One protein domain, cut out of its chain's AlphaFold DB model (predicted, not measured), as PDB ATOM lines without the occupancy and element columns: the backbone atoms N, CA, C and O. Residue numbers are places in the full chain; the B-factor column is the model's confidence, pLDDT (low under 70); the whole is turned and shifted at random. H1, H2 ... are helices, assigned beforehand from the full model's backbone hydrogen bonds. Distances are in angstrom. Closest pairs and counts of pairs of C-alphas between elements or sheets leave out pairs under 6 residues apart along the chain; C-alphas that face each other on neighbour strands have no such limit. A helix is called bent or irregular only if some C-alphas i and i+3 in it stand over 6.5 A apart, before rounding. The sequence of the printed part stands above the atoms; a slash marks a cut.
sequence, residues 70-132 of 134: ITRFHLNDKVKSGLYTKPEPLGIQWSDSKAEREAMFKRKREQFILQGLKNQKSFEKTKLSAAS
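Overview. This is residues 70 to 132 of the 134 residues of the protein "Coupling of ubiquitin conjugation to ER degradation protein 1" of Neolecta irregularis (strain DAH-3) (UniProt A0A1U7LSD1). One long helix, H2, makes the long axis, with the short helix H1 beside its middle and a long link, residues 81 to 97, running from H1 to the beginning of H2. The last stretch, residues 119 to 132, of which 119 to 130 belong to H2, sticks out free at one end. The printed part has 63 residues with two named helices, H1 then H2 along the chain, and no named strand; its class is all helix. It is loose, with a radius of gyration of the C-alphas of 15.0 A, and its C-alphas span 53 by 22 by 17 A, a rod.

Arrangement. H1, residues 76 to 80, and H2, residues 98 to 130, are close but not clearly touching, with 1 pair of C-alphas within 8 A. The closest C-alphas of the two are those of Val 79 and Leu 114, 7.7 A apart, and their centres are 12.6 A apart. In H1 and H2 every O i to N i+4 pair is within hydrogen-bond range.

Along the chain. The printed part begins at Ile 70, with its C-alpha at (-35.331, -36.096, -40.435). H1 begins at Asn 76, with its C-alpha at (-37.110, -30.211, -40.628), and ends at Lys 80. H2 has 33 residues, begins at Lys 98, with its C-alpha at (-47.691, -43.952, -19.836), and measures 47.7 A to C-alpha 130 at (-7.545, -34.643, -43.867). Neither helix is bent.

Size, cuts and confidence. The two C-alphas farthest apart are those of Ser 97 and Ser 132, 53.1 A. Without the stretch that stands free, the body has 49 residues and spans 33 by 21 by 16 A. The printed part has no cut, and the link from H1 to H2 is long, with 17 residues. The mean pLDDT of the printed part is 82.6; residues 83 to 92 and residue 132 are under 70.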
ATOM      1  N   ILE A  70     -34.798 -37.460 -40.592       91.56
ATOM      2  CA  ILE A  70     -35.331 -36.096 -40.435       91.56
ATOM      3  C   ILE A  70     -36.763 -36.031 -40.971       91.56
ATOM      4  O   ILE A  70     -37.655 -35.523 -40.293       91.56
ATOM      5  N   THR A  71     -36.985 -36.594 -42.158       92.00
ATOM      6  CA  THR A  71     -38.285 -36.613 -42.832       92.00
ATOM      7  C   THR A  71     -39.259 -37.532 -42.106       92.00
ATOM      8  O   THR A  71     -40.385 -37.128 -41.838       92.00
ATOM      9  N   ARG A  72     -38.808 -38.724 -41.689       92.06
ATOM     10  CA  ARG A  72     -39.631 -39.697 -40.948       92.06
ATOM     11  C   ARG A  72     -40.192 -39.144 -39.635       92.06
ATOM     12  O   ARG A  72     -41.292 -39.516 -39.238       92.06
ATOM     13  N   PHE A  73     -39.422 -38.310 -38.938       92.00
ATOM     14  CA  PHE A  73     -39.797 -37.748 -37.637       92.00
ATOM     15  C   PHE A  73     -40.178 -36.262 -37.701       92.00
ATOM     16  O   PHE A  73     -40.258 -35.618 -36.660       92.00
ATOM     17  N   HIS A  74     -40.411 -35.715 -38.900       92.25
ATOM     18  CA  HIS A  74     -40.797 -34.313 -39.116       92.25
ATOM     19  C   HIS A  74     -39.870 -33.295 -38.413       92.25
ATOM     20  O   HIS A  74     -40.314 -32.295 -37.858       92.25
ATOM     21  N   LEU A  75     -38.555 -33.532 -38.440       91.25
ATOM     22  CA  LEU A  75     -37.557 -32.716 -37.730       91.25
ATOM     23  C   LEU A  75     -37.038 -31.516 -38.533       91.25
ATOM     24  O   LEU A  75     -36.140 -30.814 -38.067       91.25
ATOM     25  N   ASN A  76     -37.584 -31.261 -39.723       90.38
ATOM     26  CA  ASN A  76     -37.110 -30.211 -40.628       90.38
ATOM     27  C   ASN A  76     -37.082 -28.824 -39.969       90.38
ATOM     28  O   ASN A  76     -36.094 -28.104 -40.104       90.38
ATOM     29  N   ASP A  77     -38.109 -28.470 -39.199       89.44
ATOM     30  CA  ASP A  77     -38.191 -27.159 -38.543       89.44
ATOM     31  C   ASP A  77     -37.157 -27.011 -37.421       89.44
ATOM     32  O   ASP A  77     -36.563 -25.947 -37.239       89.44
ATOM     33  N   LYS A  78     -36.858 -28.105 -36.709       85.44
ATOM     34  CA  LYS A  78     -35.814 -28.151 -35.670       85.44
ATOM     35  C   LYS A  78     -34.407 -28.041 -36.254       85.44
ATOM     36  O   LYS A  78     -33.521 -27.458 -35.632       85.44
ATOM     37  N   VAL A  79     -34.204 -28.584 -37.454       86.31
ATOM     38  CA  VAL A  79     -32.946 -28.432 -38.195       86.31
ATOM     39  C   VAL A  79     -32.806 -27.000 -38.717       86.31
ATOM     40  O   VAL A  79     -31.757 -26.393 -38.530       86.31
ATOM     41  N   LYS A  80     -33.857 -26.419 -39.307       86.06
ATOM     42  CA  LYS A  80     -33.837 -25.037 -39.822       86.06
ATOM     43  C   LYS A  80     -33.621 -23.989 -38.726       86.06
ATOM     44  O   LYS A  80     -32.891 -23.031 -38.938       86.06
ATOM     45  N   SER A  81     -34.217 -24.188 -37.553       81.44
ATOM     46  CA  SER A  81     -34.112 -23.266 -36.410       81.44
ATOM     47  C   SER A  81     -32.770 -23.314 -35.668       81.44
ATOM     48  O   SER A  81     -32.567 -22.537 -34.738       81.44
ATOM     49  N   GLY A  82     -31.852 -24.227 -36.010       72.25
ATOM     50  CA  GLY A  82     -30.567 -24.356 -35.307       72.25
ATOM     51  C   GLY A  82     -30.668 -24.906 -33.874       72.25
ATOM     52  O   GLY A  82     -29.651 -25.045 -33.191       72.25
ATOM     53  N   LEU A  83     -31.871 -25.287 -33.424       65.00
ATOM     54  CA  LEU A  83     -32.153 -25.794 -32.072       65.00
ATOM     55  C   LEU A  83     -31.467 -27.136 -31.756       65.00
ATOM     56  O   LEU A  83     -31.364 -27.520 -30.596       65.00
ATOM     57  N   TYR A  84     -30.932 -27.834 -32.759       66.81
ATOM     58  CA  TYR A  84     -30.144 -29.060 -32.580       66.81
ATOM     59  C   TYR A  84     -28.750 -28.840 -31.963       66.81
ATOM     60  O   TYR A  84     -28.019 -29.799 -31.714       66.81
ATOM     61  N   THR A  85     -28.339 -27.587 -31.753       59.09
ATOM     62  CA  THR A  85     -27.004 -27.244 -31.239       59.09
ATOM     63  C   THR A  85     -26.911 -27.262 -29.716       59.09
ATOM     64  O   THR A  85     -25.814 -27.492 -29.196       59.09
ATOM     65  N   LYS A  86     -28.041 -27.097 -29.016       62.28
ATOM     66  CA  LYS A  86     -28.125 -27.080 -27.556       62.28
ATOM     67  C   LYS A  86     -28.752 -28.390 -27.053       62.28
ATOM     68  O   LYS A  86     -29.963 -28.566 -27.178       62.28
ATOM     69  N   PRO A  87     -27.959 -29.333 -26.518       60.22
ATOM     70  CA  PRO A  87     -28.520 -30.506 -25.868       60.22
ATOM     71  C   PRO A  87     -29.220 -30.056 -24.582       60.22
ATOM     72  O   PRO A  87     -28.570 -29.608 -23.642       60.22
ATOM     73  N   GLU A  88     -30.547 -30.141 -24.549       66.19
ATOM     74  CA  GLU A  88     -31.283 -30.013 -23.290       66.19
ATOM     75  C   GLU A  88     -30.960 -31.250 -22.438       66.19
ATOM     76  O   GLU A  88     -31.133 -32.372 -22.935       66.19
ATOM     77  N   PRO A  89     -30.474 -31.085 -21.193       61.44
ATOM     78  CA  PRO A  89     -30.148 -32.204 -20.325       61.44
ATOM     79  C   PRO A  89     -31.436 -32.934 -19.937       61.44
ATOM     80  O   PRO A  89     -32.135 -32.567 -18.995       61.44
ATOM     81  N   LEU A  90     -31.771 -33.991 -20.676       63.59
ATOM     82  CA  LEU A  90     -32.873 -34.872 -20.321       63.59
ATOM     83  C   LEU A  90     -32.376 -35.884 -19.291       63.59
ATOM     84  O   LEU A  90     -31.890 -36.962 -19.641       63.59
ATOM     85  N   GLY A  91     -32.528 -35.532 -18.014       67.25
ATOM     86  CA  GLY A  91     -32.401 -36.486 -16.917       67.25
ATOM     87  C   GLY A  91     -33.225 -37.750 -17.188       67.25
ATOM     88  O   GLY A  91     -34.284 -37.724 -17.826       67.25
ATOM     89  N   ILE A  92     -32.725 -38.902 -16.745       67.81
ATOM     90  CA  ILE A  92     -33.431 -40.180 -16.863       67.81
ATOM     91  C   ILE A  92     -34.403 -40.292 -15.683       67.81
ATOM     92  O   ILE A  92     -34.238 -41.127 -14.804       67.81
ATOM     93  N   GLN A  93     -35.401 -39.412 -15.643       78.88
ATOM     94  CA  GLN A  93     -36.507 -39.535 -14.701       78.88
ATOM     95  C   GLN A  93     -37.678 -40.183 -15.429       78.88
ATOM     96  O   GLN A  93     -38.301 -39.588 -16.308       78.88
ATOM     97  N   TRP A  94     -37.917 -41.450 -15.119       80.62
ATOM     98  CA  TRP A  94     -39.054 -42.191 -15.639       80.62
ATOM     99  C   TRP A  94     -40.326 -41.643 -14.996       80.62
ATOM    100  O   TRP A  94     -40.410 -41.582 -13.777       80.62
ATOM    101  N   SER A  95     -41.298 -41.223 -15.802       83.31
ATOM    102  CA  SER A  95     -42.629 -40.894 -15.290       83.31
ATOM    103  C   SER A  95     -43.426 -42.174 -15.052       83.31
ATOM    104  O   SER A  95     -43.263 -43.147 -15.799       83.31
ATOM    105  N   ASP A  96     -44.322 -42.162 -14.069       85.75
ATOM    106  CA  ASP A  96     -45.235 -43.279 -13.794       85.75
ATOM    107  C   ASP A  96     -46.407 -43.327 -14.779       85.75
ATOM    108  O   ASP A  96     -46.947 -44.395 -15.068       85.75
ATOM    109  N   SER A  97     -46.756 -42.191 -15.391       92.25
ATOM    110  CA  SER A  97     -47.779 -42.161 -16.430       92.25
ATOM    111  C   SER A  97     -47.225 -42.620 -17.788       92.25
ATOM    112  O   SER A  97     -46.142 -42.218 -18.238       92.25
ATOM    113  N   LYS A  98     -48.007 -43.457 -18.485       91.81
ATOM    114  CA  LYS A  98     -47.691 -43.952 -19.836       91.81
ATOM    115  C   LYS A  98     -47.527 -42.805 -20.839       91.81
ATOM    116  O   LYS A  98     -46.578 -42.807 -21.618       91.81
ATOM    117  N   ALA A  99     -48.429 -41.824 -20.800       91.31
ATOM    118  CA  ALA A  99     -48.439 -40.707 -21.740       91.31
ATOM    119  C   ALA A  99     -47.181 -39.830 -21.619       91.31
ATOM    120  O   ALA A  99     -46.550 -39.508 -22.628       91.31
ATOM    121  N   GLU A 100     -46.765 -39.494 -20.396       89.44
ATOM    122  CA  GLU A 100     -45.540 -38.716 -20.176       89.44
ATOM    123  C   GLU A 100     -44.294 -39.516 -20.560       89.44
ATOM    124  O   GLU A 100     -43.357 -38.960 -21.137       89.44
ATOM    125  N   ARG A 101     -44.299 -40.835 -20.327       91.88
ATOM    126  CA  ARG A 101     -43.169 -41.703 -20.671       91.88
ATOM    127  C   ARG A 101     -43.002 -41.801 -22.181       91.88
ATOM    128  O   ARG A 101     -41.893 -41.670 -22.697       91.88
ATOM    129  N   GLU A 102     -44.103 -41.967 -22.907       91.31
ATOM    130  CA  GLU A 102     -44.110 -41.925 -24.368       91.31
ATOM    131  C   GLU A 102     -43.636 -40.568 -24.900       91.31
ATOM    132  O   GLU A 102     -42.830 -40.525 -25.835       91.31
ATOM    133  N   ALA A 103     -44.077 -39.459 -24.298       90.25
ATOM    134  CA  ALA A 103     -43.620 -38.122 -24.665       90.25
ATOM    135  C   ALA A 103     -42.113 -37.940 -24.411       90.25
ATOM    136  O   ALA A 103     -41.401 -37.403 -25.262       90.25
ATOM    137  N   MET A 104     -41.601 -38.441 -23.283       89.12
ATOM    138  CA  MET A 104     -40.176 -38.414 -22.951       89.12
ATOM    139  C   MET A 104     -39.346 -39.223 -23.953       89.12
ATOM    140  O   MET A 104     -38.324 -38.738 -24.442       89.12
ATOM    141  N   PHE A 105     -39.806 -40.416 -24.334       90.06
ATOM    142  CA  PHE A 105     -39.131 -41.223 -25.346       90.06
ATOM    143  C   PHE A 105     -39.138 -40.586 -26.730       90.06
ATOM    144  O   PHE A 105     -38.121 -40.645 -27.424       90.06
ATOM    145  N   LYS A 106     -40.251 -39.958 -27.130       90.44
ATOM    146  CA  LYS A 106     -40.316 -39.181 -28.375       90.44
ATOM    147  C   LYS A 106     -39.263 -38.073 -28.351       90.44
ATOM    148  O   LYS A 106     -38.390 -38.068 -29.211       90.44
ATOM    149  N   ARG A 107     -39.241 -37.241 -27.302       89.06
ATOM    150  CA  ARG A 107     -38.248 -36.161 -27.138       89.06
ATOM    151  C   ARG A 107     -36.804 -36.668 -27.198       89.06
ATOM    152  O   ARG A 107     -36.001 -36.108 -27.939       89.06
ATOM    153  N   LYS A 108     -36.477 -37.748 -26.479       89.12
ATOM    154  CA  LYS A 108     -35.131 -38.353 -26.508       89.12
ATOM    155  C   LYS A 108     -34.758 -38.856 -27.898       89.12
ATOM    156  O   LYS A 108     -33.653 -38.600 -28.361       89.12
ATOM    157  N   ARG A 109     -35.673 -39.544 -28.586       91.56
ATOM    158  CA  ARG A 109     -35.435 -40.042 -29.947       91.56
ATOM    159  C   ARG A 109     -35.116 -38.900 -30.906       91.56
ATOM    160  O   ARG A 109     -34.149 -38.995 -31.652       91.56
ATOM    161  N   GLU A 110     -35.895 -37.825 -30.861       91.38
ATOM    162  CA  GLU A 110     -35.654 -36.639 -31.686       91.38
ATOM    163  C   GLU A 110     -34.281 -36.021 -31.387       91.38
ATOM    164  O   GLU A 110     -33.523 -35.742 -32.314       91.38
ATOM    165  N   GLN A 111     -33.917 -35.873 -30.108       89.31
ATOM    166  CA  GLN A 111     -32.601 -35.364 -29.714       89.31
ATOM    167  C   GLN A 111     -31.449 -36.237 -30.216       89.31
ATOM    168  O   GLN A 111     -30.481 -35.706 -30.757       89.31
ATOM    169  N   PHE A 112     -31.550 -37.561 -30.081       89.12
ATOM    170  CA  PHE A 112     -30.507 -38.470 -30.556       89.12
ATOM    171  C   PHE A 112     -30.310 -38.384 -32.067       89.12
ATOM    172  O   PHE A 112     -29.173 -38.397 -32.534       89.12
ATOM    173  N   ILE A 113     -31.393 -38.250 -32.837       91.00
ATOM    174  CA  ILE A 113     -31.306 -38.074 -34.292       91.00
ATOM    175  C   ILE A 113     -30.558 -36.782 -34.621       91.00
ATOM    176  O   ILE A 113     -29.634 -36.782 -35.433       91.00
ATOM    177  N   LEU A 114     -30.916 -35.689 -33.952       89.75
ATOM    178  CA  LEU A 114     -30.280 -34.389 -34.139       89.75
ATOM    179  C   LEU A 114     -28.792 -34.400 -33.741       89.75
ATOM    180  O   LEU A 114     -27.953 -33.868 -34.473       89.75
ATOM    181  N   GLN A 115     -28.443 -35.049 -32.629       88.31
ATOM    182  CA  GLN A 115     -27.058 -35.202 -32.184       88.31
ATOM    183  C   GLN A 115     -26.247 -36.084 -33.142       88.31
ATOM    184  O   GLN A 115     -25.120 -35.734 -33.490       88.31
ATOM    185  N   GLY A 116     -26.824 -37.191 -33.615       88.81
ATOM    186  CA  GLY A 116     -26.204 -38.059 -34.614       88.81
ATOM    187  C   GLY A 116     -25.862 -37.298 -35.896       88.81
ATOM    188  O   GLY A 116     -24.734 -37.382 -36.374       88.81
ATOM    189  N   LEU A 117     -26.785 -36.468 -36.388       86.38
ATOM    190  CA  LEU A 117     -26.551 -35.607 -37.553       86.38
ATOM    191  C   LEU A 117     -25.447 -34.573 -37.311       86.38
ATOM    192  O   LEU A 117     -24.623 -34.338 -38.195       86.38
ATOM    193  N   LYS A 118     -25.400 -33.955 -36.123       85.19
ATOM    194  CA  LYS A 118     -24.323 -33.026 -35.745       85.19
ATOM    195  C   LYS A 118     -22.962 -33.726 -35.784       85.19
ATOM    196  O   LYS A 118     -22.037 -33.208 -36.406       85.19
ATOM    197  N   ASN A 119     -22.870 -34.904 -35.172       85.44
ATOM    198  CA  ASN A 119     -21.639 -35.689 -35.113       85.44
ATOM    199  C   ASN A 119     -21.195 -36.155 -36.509       85.44
ATOM    200  O   ASN A 119     -20.012 -36.084 -36.841       85.44
ATOM    201  N   GLN A 120     -22.143 -36.569 -37.354       85.69
ATOM    202  CA  GLN A 120     -21.871 -36.938 -38.742       85.69
ATOM    203  C   GLN A 120     -21.317 -35.750 -39.537       85.69
ATOM    204  O   GLN A 120     -20.284 -35.879 -40.186       85.69
ATOM    205  N   LYS A 121     -21.938 -34.566 -39.434       83.81
ATOM    206  CA  LYS A 121     -21.438 -33.349 -40.096       83.81
ATOM    207  C   LYS A 121     -20.023 -32.977 -39.646       83.81
ATOM    208  O   LYS A 121     -19.209 -32.590 -40.480       83.81
ATOM    209  N   SER A 122     -19.714 -33.086 -38.350       81.62
ATOM    210  CA  SER A 122     -18.347 -32.838 -37.869       81.62
ATOM    211  C   SER A 122     -17.350 -33.860 -38.411       81.62
ATOM    212  O   SER A 122     -16.252 -33.470 -38.793       81.62
ATOM    213  N   PHE A 123     -17.747 -35.132 -38.501       80.94
ATOM    214  CA  PHE A 123     -16.895 -36.199 -39.019       80.94
ATOM    215  C   PHE A 123     -16.579 -36.017 -40.513       80.94
ATOM    216  O   PHE A 123     -15.422 -36.116 -40.922       80.94
ATOM    217  N   GLU A 124     -17.581 -35.667 -41.324       81.44
ATOM    218  CA  GLU A 124     -17.389 -35.345 -42.746       81.44
ATOM    219  C   GLU A 124     -16.437 -34.156 -42.928       81.44
ATOM    220  O   GLU A 124     -15.515 -34.205 -43.743       81.44
ATOM    221  N   LYS A 125     -16.584 -33.107 -42.105       81.00
ATOM    222  CA  LYS A 125     -15.679 -31.950 -42.135       81.00
ATOM    223  C   LYS A 125     -14.235 -32.340 -41.811       81.00
ATOM    224  O   LYS A 125     -13.320 -31.888 -42.498       81.00
ATOM    225  N   THR A 126     -14.017 -33.175 -40.793       79.88
ATOM    226  CA  THR A 126     -12.667 -33.650 -40.448       79.88
ATOM    227  C   THR A 126     -12.065 -34.517 -41.549       79.88
ATOM    228  O   THR A 126     -10.884 -34.379 -41.849       79.88
ATOM    229  N   LYS A 127     -12.875 -35.357 -42.205       83.56
ATOM    230  CA  LYS A 127     -12.423 -36.216 -43.305       83.56
ATOM    231  C   LYS A 127     -12.000 -35.405 -44.534       83.56
ATOM    232  O   LYS A 127     -10.945 -35.670 -45.097       83.56
ATOM    233  N   LEU A 128     -12.785 -34.396 -44.919       75.69
ATOM    234  CA  LEU A 128     -12.462 -33.500 -46.039       75.69
ATOM    235  C   LEU A 128     -11.190 -32.675 -45.781       75.69
ATOM    236  O   LEU A 128     -10.376 -32.496 -46.683       75.69
ATOM    237  N   SER A 129     -10.996 -32.215 -44.541       77.25
ATOM    238  CA  SER A 129      -9.771 -31.518 -44.127       77.25
ATOM    239  C   SER A 129      -8.534 -32.416 -44.183       77.25
ATOM    240  O   SER A 129      -7.470 -31.928 -44.547       77.25
ATOM    241  N   ALA A 130      -8.656 -33.693 -43.814       75.06
ATOM    242  CA  ALA A 130      -7.545 -34.643 -43.867       75.06
ATOM    243  C   ALA A 130      -7.162 -34.997 -45.315       75.06
ATOM    244  O   ALA A 130      -5.982 -35.063 -45.630       75.06
ATOM    245  N   ALA A 131      -8.148 -35.139 -46.206       72.88
ATOM    246  CA  ALA A 131      -7.924 -35.442 -47.622       72.88
ATOM    247  C   ALA A 131      -7.340 -34.272 -48.441       72.88
ATOM    248  O   ALA A 131      -6.962 -34.472 -49.586       72.88
ATOM    249  N   SER A 132      -7.298 -33.052 -47.892       69.06
ATOM    250  CA  SER A 132      -6.724 -31.874 -48.571       69.06
ATOM    251  C   SER A 132      -5.248 -31.634 -48.218       69.06
ATOM    252  O   SER A 132      -4.670 -30.657 -48.684       69.06
TER     253      SER A 132